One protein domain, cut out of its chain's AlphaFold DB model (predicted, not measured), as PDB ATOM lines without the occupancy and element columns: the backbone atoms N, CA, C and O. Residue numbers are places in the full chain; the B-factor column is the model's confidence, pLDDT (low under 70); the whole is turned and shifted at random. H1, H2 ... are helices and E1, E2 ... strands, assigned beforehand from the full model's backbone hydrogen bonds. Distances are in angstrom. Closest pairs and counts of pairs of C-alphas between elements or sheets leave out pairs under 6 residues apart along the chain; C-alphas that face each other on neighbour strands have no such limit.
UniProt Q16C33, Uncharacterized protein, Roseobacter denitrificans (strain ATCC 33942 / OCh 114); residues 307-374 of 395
ATOM      1  N   THR A 307     113.014 141.059  95.978       85.25
ATOM      2  CA  THR A 307     113.379 142.306  95.303       85.25
ATOM      3  C   THR A 307     112.275 142.749  94.346       85.25
ATOM      4  O   THR A 307     111.378 141.981  93.977       85.25
ATOM      5  N   LYS A 308     112.348 144.000  93.887       82.31
ATOM      6  CA  LYS A 308     111.381 144.557  92.935       82.31
ATOM      7  C   LYS A 308     111.343 143.798  91.602       82.31
ATOM      8  O   LYS A 308     110.318 143.818  90.930       82.31
ATOM      9  N   GLU A 309     112.430 143.134  91.229       82.50
ATOM     10  CA  GLU A 309     112.532 142.303  90.028       82.50
ATOM     11  C   GLU A 309     111.856 140.935  90.211       82.50
ATOM     12  O   GLU A 309     111.309 140.395  89.252       82.50
ATOM     13  N   MET A 310     111.845 140.391  91.433       83.75
ATOM     14  CA  MET A 310     111.244 139.085  91.748       83.75
ATOM     15  C   MET A 310     109.731 139.168  92.016       83.75
ATOM     16  O   MET A 310     108.982 138.231  91.726       83.75
ATOM     17  N   LEU A 311     109.258 140.300  92.546       85.69
ATOM     18  CA  LEU A 311     107.848 140.516  92.892       85.69
ATOM     19  C   LEU A 311     106.858 140.366  91.716       85.69
ATOM     20  O   LEU A 311     105.815 139.752  91.931       85.69
ATOM     21  N   PRO A 312     107.127 140.853  90.485       85.81
ATOM     22  CA  PRO A 312     106.219 140.699  89.346       85.81
ATOM     23  C   PRO A 312     105.876 139.240  89.036       85.81
ATOM     24  O   PRO A 312     104.713 138.907  88.812       85.81
ATOM     25  N   ALA A 313     106.885 138.363  89.066       84.94
ATOM     26  CA  ALA A 313     106.709 136.934  88.832       84.94
ATOM     27  C   ALA A 313     105.953 136.259  89.984       84.94
ATOM     28  O   ALA A 313     105.105 135.405  89.742       84.94
ATOM     29  N   THR A 314     106.232 136.677  91.220       84.38
ATOM     30  CA  THR A 314     105.635 136.101  92.435       84.38
ATOM     31  C   THR A 314     104.161 136.486  92.589       84.38
ATOM     32  O   THR A 314     103.326 135.649  92.906       84.38
ATOM     33  N   LEU A 315     103.820 137.747  92.318       83.75
ATOM     34  CA  LEU A 315     102.461 138.286  92.444       83.75
ATOM     35  C   LEU A 315     101.630 138.142  91.151       83.75
ATOM     36  O   LEU A 315     100.443 138.476  91.130       83.75
ATOM     37  N   CYS A 316     102.244 137.673  90.058       84.19
ATOM     38  CA  CYS A 316     101.664 137.629  88.712       84.19
ATOM     39  C   CYS A 316     101.092 138.988  88.248       84.19
ATOM     40  O   CYS A 316     100.013 139.058  87.655       84.19
ATOM     41  N   VAL A 317     101.816 140.080  88.514       85.44
ATOM     42  CA  VAL A 317     101.469 141.447  88.081       85.44
ATOM     43  C   VAL A 317     102.649 142.097  87.364       85.44
ATOM     44  O   VAL A 317     103.783 141.638  87.459       85.44
ATOM     45  N   ASN A 318     102.410 143.182  86.627       86.19
ATOM     46  CA  ASN A 318     103.491 143.891  85.945       86.19
ATOM     47  C   ASN A 318     104.305 144.782  86.914       86.19
ATOM     48  O   ASN A 318     103.854 145.143  88.004       86.19
ATOM     49  N   GLY A 319     105.521 145.154  86.504       84.62
ATOM     50  CA  GLY A 319     106.418 146.009  87.295       84.62
ATOM     51  C   GLY A 319     105.813 147.359  87.730       84.62
ATOM     52  O   GLY A 319     106.012 147.747  88.886       84.62
ATOM     53  N   PRO A 320     105.059 148.077  86.871       89.62
ATOM     54  CA  PRO A 320     104.322 149.278  87.271       89.62
ATOM     55  C   PRO A 320     103.318 149.046  88.407       89.62
ATOM     56  O   PRO A 320     103.271 149.848  89.338       89.62
ATOM     57  N   THR A 321     102.570 147.940  88.390       86.56
ATOM     58  CA  THR A 321     101.639 147.582  89.469       86.56
ATOM     59  C   THR A 321     102.384 147.287  90.769       86.56
ATOM     60  O   THR A 321     101.992 147.806  91.808       86.56
ATOM     61  N   VAL A 322     103.504 146.550  90.735       86.62
ATOM     62  CA  VAL A 322     104.350 146.353  91.935       86.62
ATOM     63  C   VAL A 322     104.832 147.693  92.489       86.62
ATOM     64  O   VAL A 322     104.762 147.933  93.693       86.62
ATOM     65  N   LYS A 323     105.296 148.596  91.615       87.50
ATOM     66  CA  LYS A 323     105.712 149.944  92.019       87.50
ATOM     67  C   LYS A 323     104.563 150.696  92.694       87.50
ATOM     68  O   LYS A 323     104.775 151.252  93.763       87.50
ATOM     69  N   MET A 324     103.369 150.675  92.106       91.00
ATOM     70  CA  MET A 324     102.178 151.304  92.677       91.00
ATOM     71  C   MET A 324     101.827 150.714  94.050       91.00
ATOM     72  O   MET A 324     101.555 151.475  94.970       91.00
ATOM     73  N   LEU A 325     101.866 149.389  94.222       88.38
ATOM     74  CA  LEU A 325     101.563 148.740  95.504       88.38
ATOM     75  C   LEU A 325     102.549 149.145  96.608       88.38
ATOM     76  O   LEU A 325     102.136 149.382  97.740       88.38
ATOM     77  N   ILE A 326     103.835 149.284  96.277       89.12
ATOM     78  CA  ILE A 326     104.851 149.777  97.215       89.12
ATOM     79  C   ILE A 326     104.646 151.271  97.508       89.12
ATOM     80  O   ILE A 326     104.661 151.682  98.665       89.12
ATOM     81  N   ASP A 327     104.437 152.092  96.474       88.12
ATOM     82  CA  ASP A 327     104.310 153.550  96.611       88.12
ATOM     83  C   ASP A 327     103.012 153.953  97.345       88.12
ATOM     84  O   ASP A 327     102.992 154.951  98.059       88.12
ATOM     85  N   THR A 328     101.947 153.151  97.231       87.50
ATOM     86  CA  THR A 328     100.679 153.318  97.973       87.50
ATOM     87  C   THR A 328     100.670 152.622  99.340       87.50
ATOM     88  O   THR A 328      99.633 152.590 100.001       87.50
ATOM     89  N   GLN A 329     101.808 152.061  99.774       85.75
ATOM     90  CA  GLN A 329     101.968 151.312 101.029       85.75
ATOM     91  C   GLN A 329     101.022 150.109 101.197       85.75
ATOM     92  O   GLN A 329     100.761 149.665 102.313       85.75
ATOM     93  N   LYS A 330     100.522 149.548 100.090       84.94
ATOM     94  CA  LYS A 330      99.770 148.284 100.081       84.94
ATOM     95  C   LYS A 330     100.678 147.060 100.211       84.94
ATOM     96  O   LYS A 330     100.211 146.017 100.648       84.94
ATOM     97  N   LEU A 331     101.954 147.202  99.855       86.44
ATOM     98  CA  LEU A 331     103.031 146.269 100.179       86.44
ATOM     99  C   LEU A 331     104.119 147.027 100.936       86.44
ATOM    100  O   LEU A 331     104.731 147.948 100.382       86.44
ATOM    101  N   LYS A 332     104.377 146.648 102.190       86.94
ATOM    102  CA  LYS A 332     105.449 147.264 102.977       86.94
ATOM    103  C   LYS A 332     106.810 146.836 102.437       86.94
ATOM    104  O   LYS A 332     107.177 145.666 102.470       86.94
ATOM    105  N   ALA A 333     107.578 147.810 101.961       88.44
ATOM    106  CA  ALA A 333     108.960 147.617 101.544       88.44
ATOM    107  C   ALA A 333     109.905 148.334 102.510       88.44
ATOM    108  O   ALA A 333     109.629 149.460 102.929       88.44
ATOM    109  N   ARG A 334     111.041 147.705 102.808       88.62
ATOM    110  CA  ARG A 334     112.147 148.311 103.556       88.62
ATOM    111  C   ARG A 334     113.297 148.660 102.618       88.62
ATOM    112  O   ARG A 334     113.565 147.928 101.660       88.62
ATOM    113  N   ASP A 335     113.980 149.764 102.901       85.81
ATOM    114  CA  ASP A 335     115.203 150.140 102.195       85.81
ATOM    115  C   ASP A 335     116.388 149.353 102.772       85.81
ATOM    116  O   ASP A 335     116.665 149.399 103.971       85.81
ATOM    117  N   VAL A 336     117.093 148.619 101.914       85.50
ATOM    118  CA  VAL A 336     118.278 147.822 102.256       85.50
ATOM    119  C   VAL A 336     119.400 148.151 101.271       85.50
ATOM    120  O   VAL A 336     119.151 148.591 100.151       85.50
ATOM    121  N   LYS A 337     120.662 147.968 101.662       83.62
ATOM    122  CA  LYS A 337     121.789 148.075 100.727       83.62
ATOM    123  C   LYS A 337     121.913 146.784  99.922       83.62
ATOM    124  O   LYS A 337     121.842 145.696 100.482       83.62
ATOM    125  N   HIS A 338     122.144 146.903  98.622       83.06
ATOM    126  CA  HIS A 338     122.462 145.757  97.784       83.06
ATOM    127  C   HIS A 338     123.746 145.076  98.280       83.06
ATOM    128  O   HIS A 338     124.766 145.741  98.427       83.06
ATOM    129  N   HIS A 339     123.721 143.755  98.451       80.56
ATOM    130  CA  HIS A 339     124.801 142.979  99.076       80.56
ATOM    131  C   HIS A 339     126.201 143.223  98.482       80.56
ATOM    132  O   HIS A 339     127.145 143.466  99.223       80.56
ATOM    133  N   ARG A 340     126.317 143.252  97.144       82.38
ATOM    134  CA  ARG A 340     127.578 143.540  96.432       82.38
ATOM    135  C   ARG A 340     127.792 145.014  96.059       82.38
ATOM    136  O   ARG A 340     128.825 145.599  96.361       82.38
ATOM    137  N   SER A 341     126.829 145.656  95.384       81.06
ATOM    138  CA  SER A 341     127.002 147.042  94.899       81.06
ATOM    139  C   SER A 341     126.811 148.125  95.969       81.06
ATOM    140  O   SER A 341     127.100 149.293  95.702       81.06
ATOM    141  N   ARG A 342     126.268 147.763  97.143       79.75
ATOM    142  CA  ARG A 342     125.911 148.635  98.280       79.75
ATOM    143  C   ARG A 342     124.952 149.786  97.950       79.75
ATOM    144  O   ARG A 342     124.671 150.623  98.807       79.75
ATOM    145  N   ARG A 343     124.394 149.817  96.733       85.00
ATOM    146  CA  ARG A 343     123.375 150.790  96.321       85.00
ATOM    147  C   ARG A 343     122.070 150.552  97.090       85.00
ATOM    148  O   ARG A 343     121.726 149.392  97.315       85.00
ATOM    149  N   PRO A 344     121.333 151.607  97.475       84.38
ATOM    150  CA  PRO A 344     120.023 151.451  98.098       84.38
ATOM    151  C   PRO A 344     119.060 150.693  97.176       84.38
ATOM    152  O   PRO A 344     118.943 151.018  95.994       84.38
ATOM    153  N   MET A 345     118.368 149.697  97.721       87.50
ATOM    154  CA  MET A 345     117.336 148.910  97.050       87.50
ATOM    155  C   MET A 345     116.159 148.662  97.993       87.50
ATOM    156  O   MET A 345     116.320 148.627  99.209       87.50
ATOM    157  N   LYS A 346     114.969 148.456  97.430       86.12
ATOM    158  CA  LYS A 346     113.777 148.096  98.202       86.12
ATOM    159  C   LYS A 346     113.589 146.587  98.212       86.12
ATOM    160  O   LYS A 346     113.625 145.961  97.152       86.12
ATOM    161  N   VAL A 347     113.356 146.035  99.398       88.88
ATOM    162  CA  VAL A 347     113.048 144.616  99.607       88.88
ATOM    163  C   VAL A 347     111.724 144.509 100.351       88.88
ATOM    164  O   VAL A 347     111.480 145.260 101.297       88.88
ATOM    165  N   VAL A 348     110.869 143.591  99.914       88.38
ATOM    166  CA  VAL A 348     109.618 143.240 100.597       88.38
ATOM    167  C   VAL A 348     109.843 141.926 101.334       88.38
ATOM    168  O   VAL A 348     110.366 140.973 100.756       88.38
ATOM    169  N   GLU A 349     109.497 141.880 102.618       88.75
ATOM    170  CA  GLU A 349     109.652 140.663 103.413       88.75
ATOM    171  C   GLU A 349     108.713 139.566 102.913       88.75
ATOM    172  O   GLU A 349     107.584 139.821 102.500       88.75
ATOM    173  N   GLU A 350     109.183 138.324 102.959       86.81
ATOM    174  CA  GLU A 350     108.432 137.169 102.470       86.81
ATOM    175  C   GLU A 350     107.078 137.009 103.185       86.81
ATOM    176  O   GLU A 350     106.056 136.800 102.536       86.81
ATOM    177  N   ALA A 351     107.042 137.231 104.504       85.44
ATOM    178  CA  ALA A 351     105.810 137.203 105.291       85.44
ATOM    179  C   ALA A 351     104.773 138.245 104.830       85.44
ATOM    180  O   ALA A 351     103.574 137.962 104.818       85.44
ATOM    181  N   GLU A 352     105.221 139.432 104.412       87.12
ATOM    182  CA  GLU A 352     104.342 140.486 103.895       87.12
ATOM    183  C   GLU A 352     103.767 140.094 102.527       87.12
ATOM    184  O   GLU A 352     102.583 140.303 102.274       87.12
ATOM    185  N   VAL A 353     104.576 139.469 101.660       85.38
ATOM    186  CA  VAL A 353     104.106 138.961 100.359       85.38
ATOM    187  C   VAL A 353     103.025 137.900 100.551       85.38
ATOM    188  O   VAL A 353     101.987 137.963  99.895       85.38
ATOM    189  N   TYR A 354     103.233 136.952 101.467       86.12
ATOM    190  CA  TYR A 354     102.238 135.916 101.744       86.12
ATOM    191  C   TYR A 354     100.973 136.472 102.396       86.12
ATOM    192  O   TYR A 354      99.877 136.115 101.972       86.12
ATOM    193  N   SER A 355     101.106 137.399 103.347       86.50
ATOM    194  CA  SER A 355      99.954 138.077 103.960       86.50
ATOM    195  C   SER A 355      99.142 138.858 102.923       86.50
ATOM    196  O   SER A 355      97.915 138.872 102.962       86.50
ATOM    197  N   PHE A 356      99.815 139.480 101.953       87.12
ATOM    198  CA  PHE A 356      99.152 140.162 100.848       87.12
ATOM    199  C   PHE A 356      98.406 139.184  99.930       87.12
ATOM    200  O   PHE A 356      97.275 139.468  99.547       87.12
ATOM    201  N   LEU A 357      99.010 138.039  99.594       85.69
ATOM    202  CA  LEU A 357      98.395 137.013  98.740       85.69
ATOM    203  C   LEU A 357      97.217 136.280  99.400       85.69
ATOM    204  O   LEU A 357      96.363 135.756  98.687       85.69
ATOM    205  N   ASP A 358      97.161 136.251 100.732       84.94
ATOM    206  CA  ASP A 358      96.031 135.693 101.485       84.94
ATOM    207  C   ASP A 358      94.775 136.577 101.372       84.94
ATOM    208  O   ASP A 358      93.651 136.090 101.265       84.94
ATOM    209  N   ILE A 359      94.972 137.898 101.315       83.69
ATOM    210  CA  ILE A 359      93.887 138.886 101.231       83.69
ATOM    211  C   ILE A 359      93.528 139.204  99.772       83.69
ATOM    212  O   ILE A 359      92.368 139.470  99.449       83.69
ATOM    213  N   TYR A 360      94.518 139.204  98.879       81.44
ATOM    214  CA  TYR A 360      94.378 139.667  97.504       81.44
ATOM    215  C   TYR A 360      94.842 138.612  96.502       81.44
ATOM    216  O   TYR A 360      95.985 138.164  96.506       81.44
ATOM    217  N   VAL A 361      93.974 138.299  95.543       80.25
ATOM    218  CA  VAL A 361      94.293 137.441  94.402       80.25
ATOM    219  C   VAL A 361      94.407 138.287  93.136       80.25
ATOM    220  O   VAL A 361      93.514 139.069  92.805       80.25
ATOM    221  N   SER A 362      95.509 138.133  92.400       79.31
ATOM    222  CA  SER A 362      95.692 138.844  91.135       79.31
ATOM    223  C   SER A 362      94.882 138.194  90.007       79.31
ATOM    224  O   SER A 362      94.704 136.975  89.946       79.31
ATOM    225  N   LEU A 363      94.421 139.009  89.048       76.62
ATOM    226  CA  LEU A 363      93.778 138.505  87.826       76.62
ATOM    227  C   LEU A 363      94.706 137.567  87.035       76.62
ATOM    228  O   LEU A 363      94.226 136.654  86.367       76.62
ATOM    229  N   GLY A 364      96.025 137.771  87.134       71.81
ATOM    230  CA  GLY A 364      97.035 136.888  86.553       71.81
ATOM    231  C   GLY A 364      97.025 135.494  87.186       71.81
ATOM    232  O   GLY A 364      97.019 134.502  86.458       71.81
ATOM    233  N   GLU A 365      96.939 135.406  88.514       74.62
ATOM    234  CA  GLU A 365      96.794 134.129  89.228       74.62
ATOM    235  C   GLU A 365      95.468 133.426  88.897       74.62
ATOM    236  O   GLU A 365      95.453 132.225  88.616       74.62
ATOM    237  N   LEU A 366      94.355 134.166  88.823       77.62
ATOM    238  CA  LEU A 366      93.061 133.604  88.404       77.62
ATOM    239  C   LEU A 366      93.102 133.060  86.972       77.62
ATOM    240  O   LEU A 366      92.614 131.959  86.714       77.62
ATOM    241  N   ALA A 367      93.713 133.796  86.043       69.56
ATOM    242  CA  ALA A 367      93.864 133.369  84.655       69.56
ATOM    243  C   ALA A 367      94.742 132.110  84.530       69.56
ATOM    244  O   ALA A 367      94.416 131.196  83.768       69.56
ATOM    245  N   LYS A 368      95.813 132.030  85.330       69.75
ATOM    246  CA  LYS A 368      96.737 130.890  85.387       69.75
ATOM    247  C   LYS A 368      96.065 129.634  85.950       69.75
ATOM    248  O   LYS A 368      96.207 128.563  85.363       69.75
ATOM    249  N   LYS A 369      95.273 129.762  87.022       69.25
ATOM    250  CA  LYS A 369      94.480 128.655  87.592       69.25
ATOM    251  C   LYS A 369      93.348 128.196  86.669       69.25
ATOM    252  O   LYS A 369      93.057 127.007  86.615       69.25
ATOM    253  N   ALA A 370      92.743 129.110  85.911       66.12
ATOM    254  CA  ALA A 370      91.609 128.810  85.038       66.12
ATOM    255  C   ALA A 370      91.992 128.427  83.588       66.12
ATOM    256  O   ALA A 370      91.101 128.171  82.783       66.12
ATOM    257  N   ARG A 371      93.292 128.374  83.239       55.06
ATOM    258  CA  ARG A 371      93.807 128.127  81.868       55.06
ATOM    259  C   ARG A 371      93.196 129.046  80.792       55.06
ATOM    260  O   ARG A 371      93.025 128.631  79.647       55.06
ATOM    261  N   TYR A 372      92.892 130.299  81.128       56.00
ATOM    262  CA  TYR A 372      92.405 131.293  80.162       56.00
ATOM    263  C   TYR A 372      93.497 132.315  79.833       56.00
ATOM    264  O   TYR A 372      94.232 132.758  80.714       56.00
ATOM    265  N   SER A 373      93.600 132.726  78.564       48.28
ATOM    266  CA  SER A 373      94.500 133.813  78.171       48.28
ATOM    267  C   SER A 373      94.018 135.140  78.780       48.28
ATOM    268  O   SER A 373      92.828 135.463  78.753       48.28
ATOM    269  N   GLY A 374      94.943 135.919  79.354       49.50
ATOM    270  CA  GLY A 374      94.645 137.099  80.186       49.50
ATOM    271  C   GLY A 374      93.800 138.200  79.524       49.50
ATOM    272  O   GLY A 374      93.240 139.040  80.223       49.50
TER     273      GLY A 374
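AT A GLANCE: This is residues 307 to 374 of the 395 residues of an uncharacterized protein of Roseobacter denitrificans (strain ATCC 33942 / OCh 114) (UniProt Q16C33). A two-stranded hairpin, E1 and E2, makes one end of a loosely gathered domain, and the helix H4 with the residues after it makes the other end. Between these ends the short helix H1 sits near the middle, with H2 touching it and H3 near it but apart from H2. The printed part has 68 residues with four named helices and two named strands, in the order H1, H2, E1, E2, H3, H4; the sheet, E1 - E2, is antiparallel, and the class is mixed, helices and strands. The whole is only just loose, close to compact, with a radius of gyration of the C-alphas of 13.2 A, and only just elongated, spanning 42 by 21 by 18 A.

IN THESE COORDINATES: E1 is residues 333 to 337, 12.9 A long from C-alpha 333 at (108.960, 147.617, 101.544), and E2 is residues 344 to 348, 13.5 A. H3, residues 350 to 359, measures 14.7 A. H2 is residues 319 to 327, 12.2 A. H1 is residues 311 to 315, 5.8 A, from C-alpha 311 at (107.848, 140.516, 92.892). H4 is residues 363 to 369, 9.9 A, ending at C-alpha 369 at (94.480, 128.655, 87.592).

HOW THE PARTS SIT: The hairpin E1 and E2 is antiparallel at 141 degrees, with N 334 and O 347 2.9 A apart and N 336 and O 345 2.8 A apart, within hydrogen-bond range. The closest C-alphas of H2 and E1, Ile 326 and Ala 333, are 6.3 A apart. H1 and H2 touch, their closest C-alphas, Pro 312 and Gly 319, 5.7 A apart. H1 is close to but not clearly touching H3, at C-alphas 315 and 357, 7.6 A, and H4, at C-alphas 315 and 365, 7.7 A. H3 and H4 are apart. Every O i to N i+4 pair is within hydrogen-bond range in H1, H2 and H4, and 5 of 6 in H3.

THE WHOLE: The two farthest C-alphas, Arg 342 and Tyr 372, are 41.9 A apart. The printed part has no cut and no long link. Mean pLDDT of the printed part is 81.9; residues 367 to 374 are under 70.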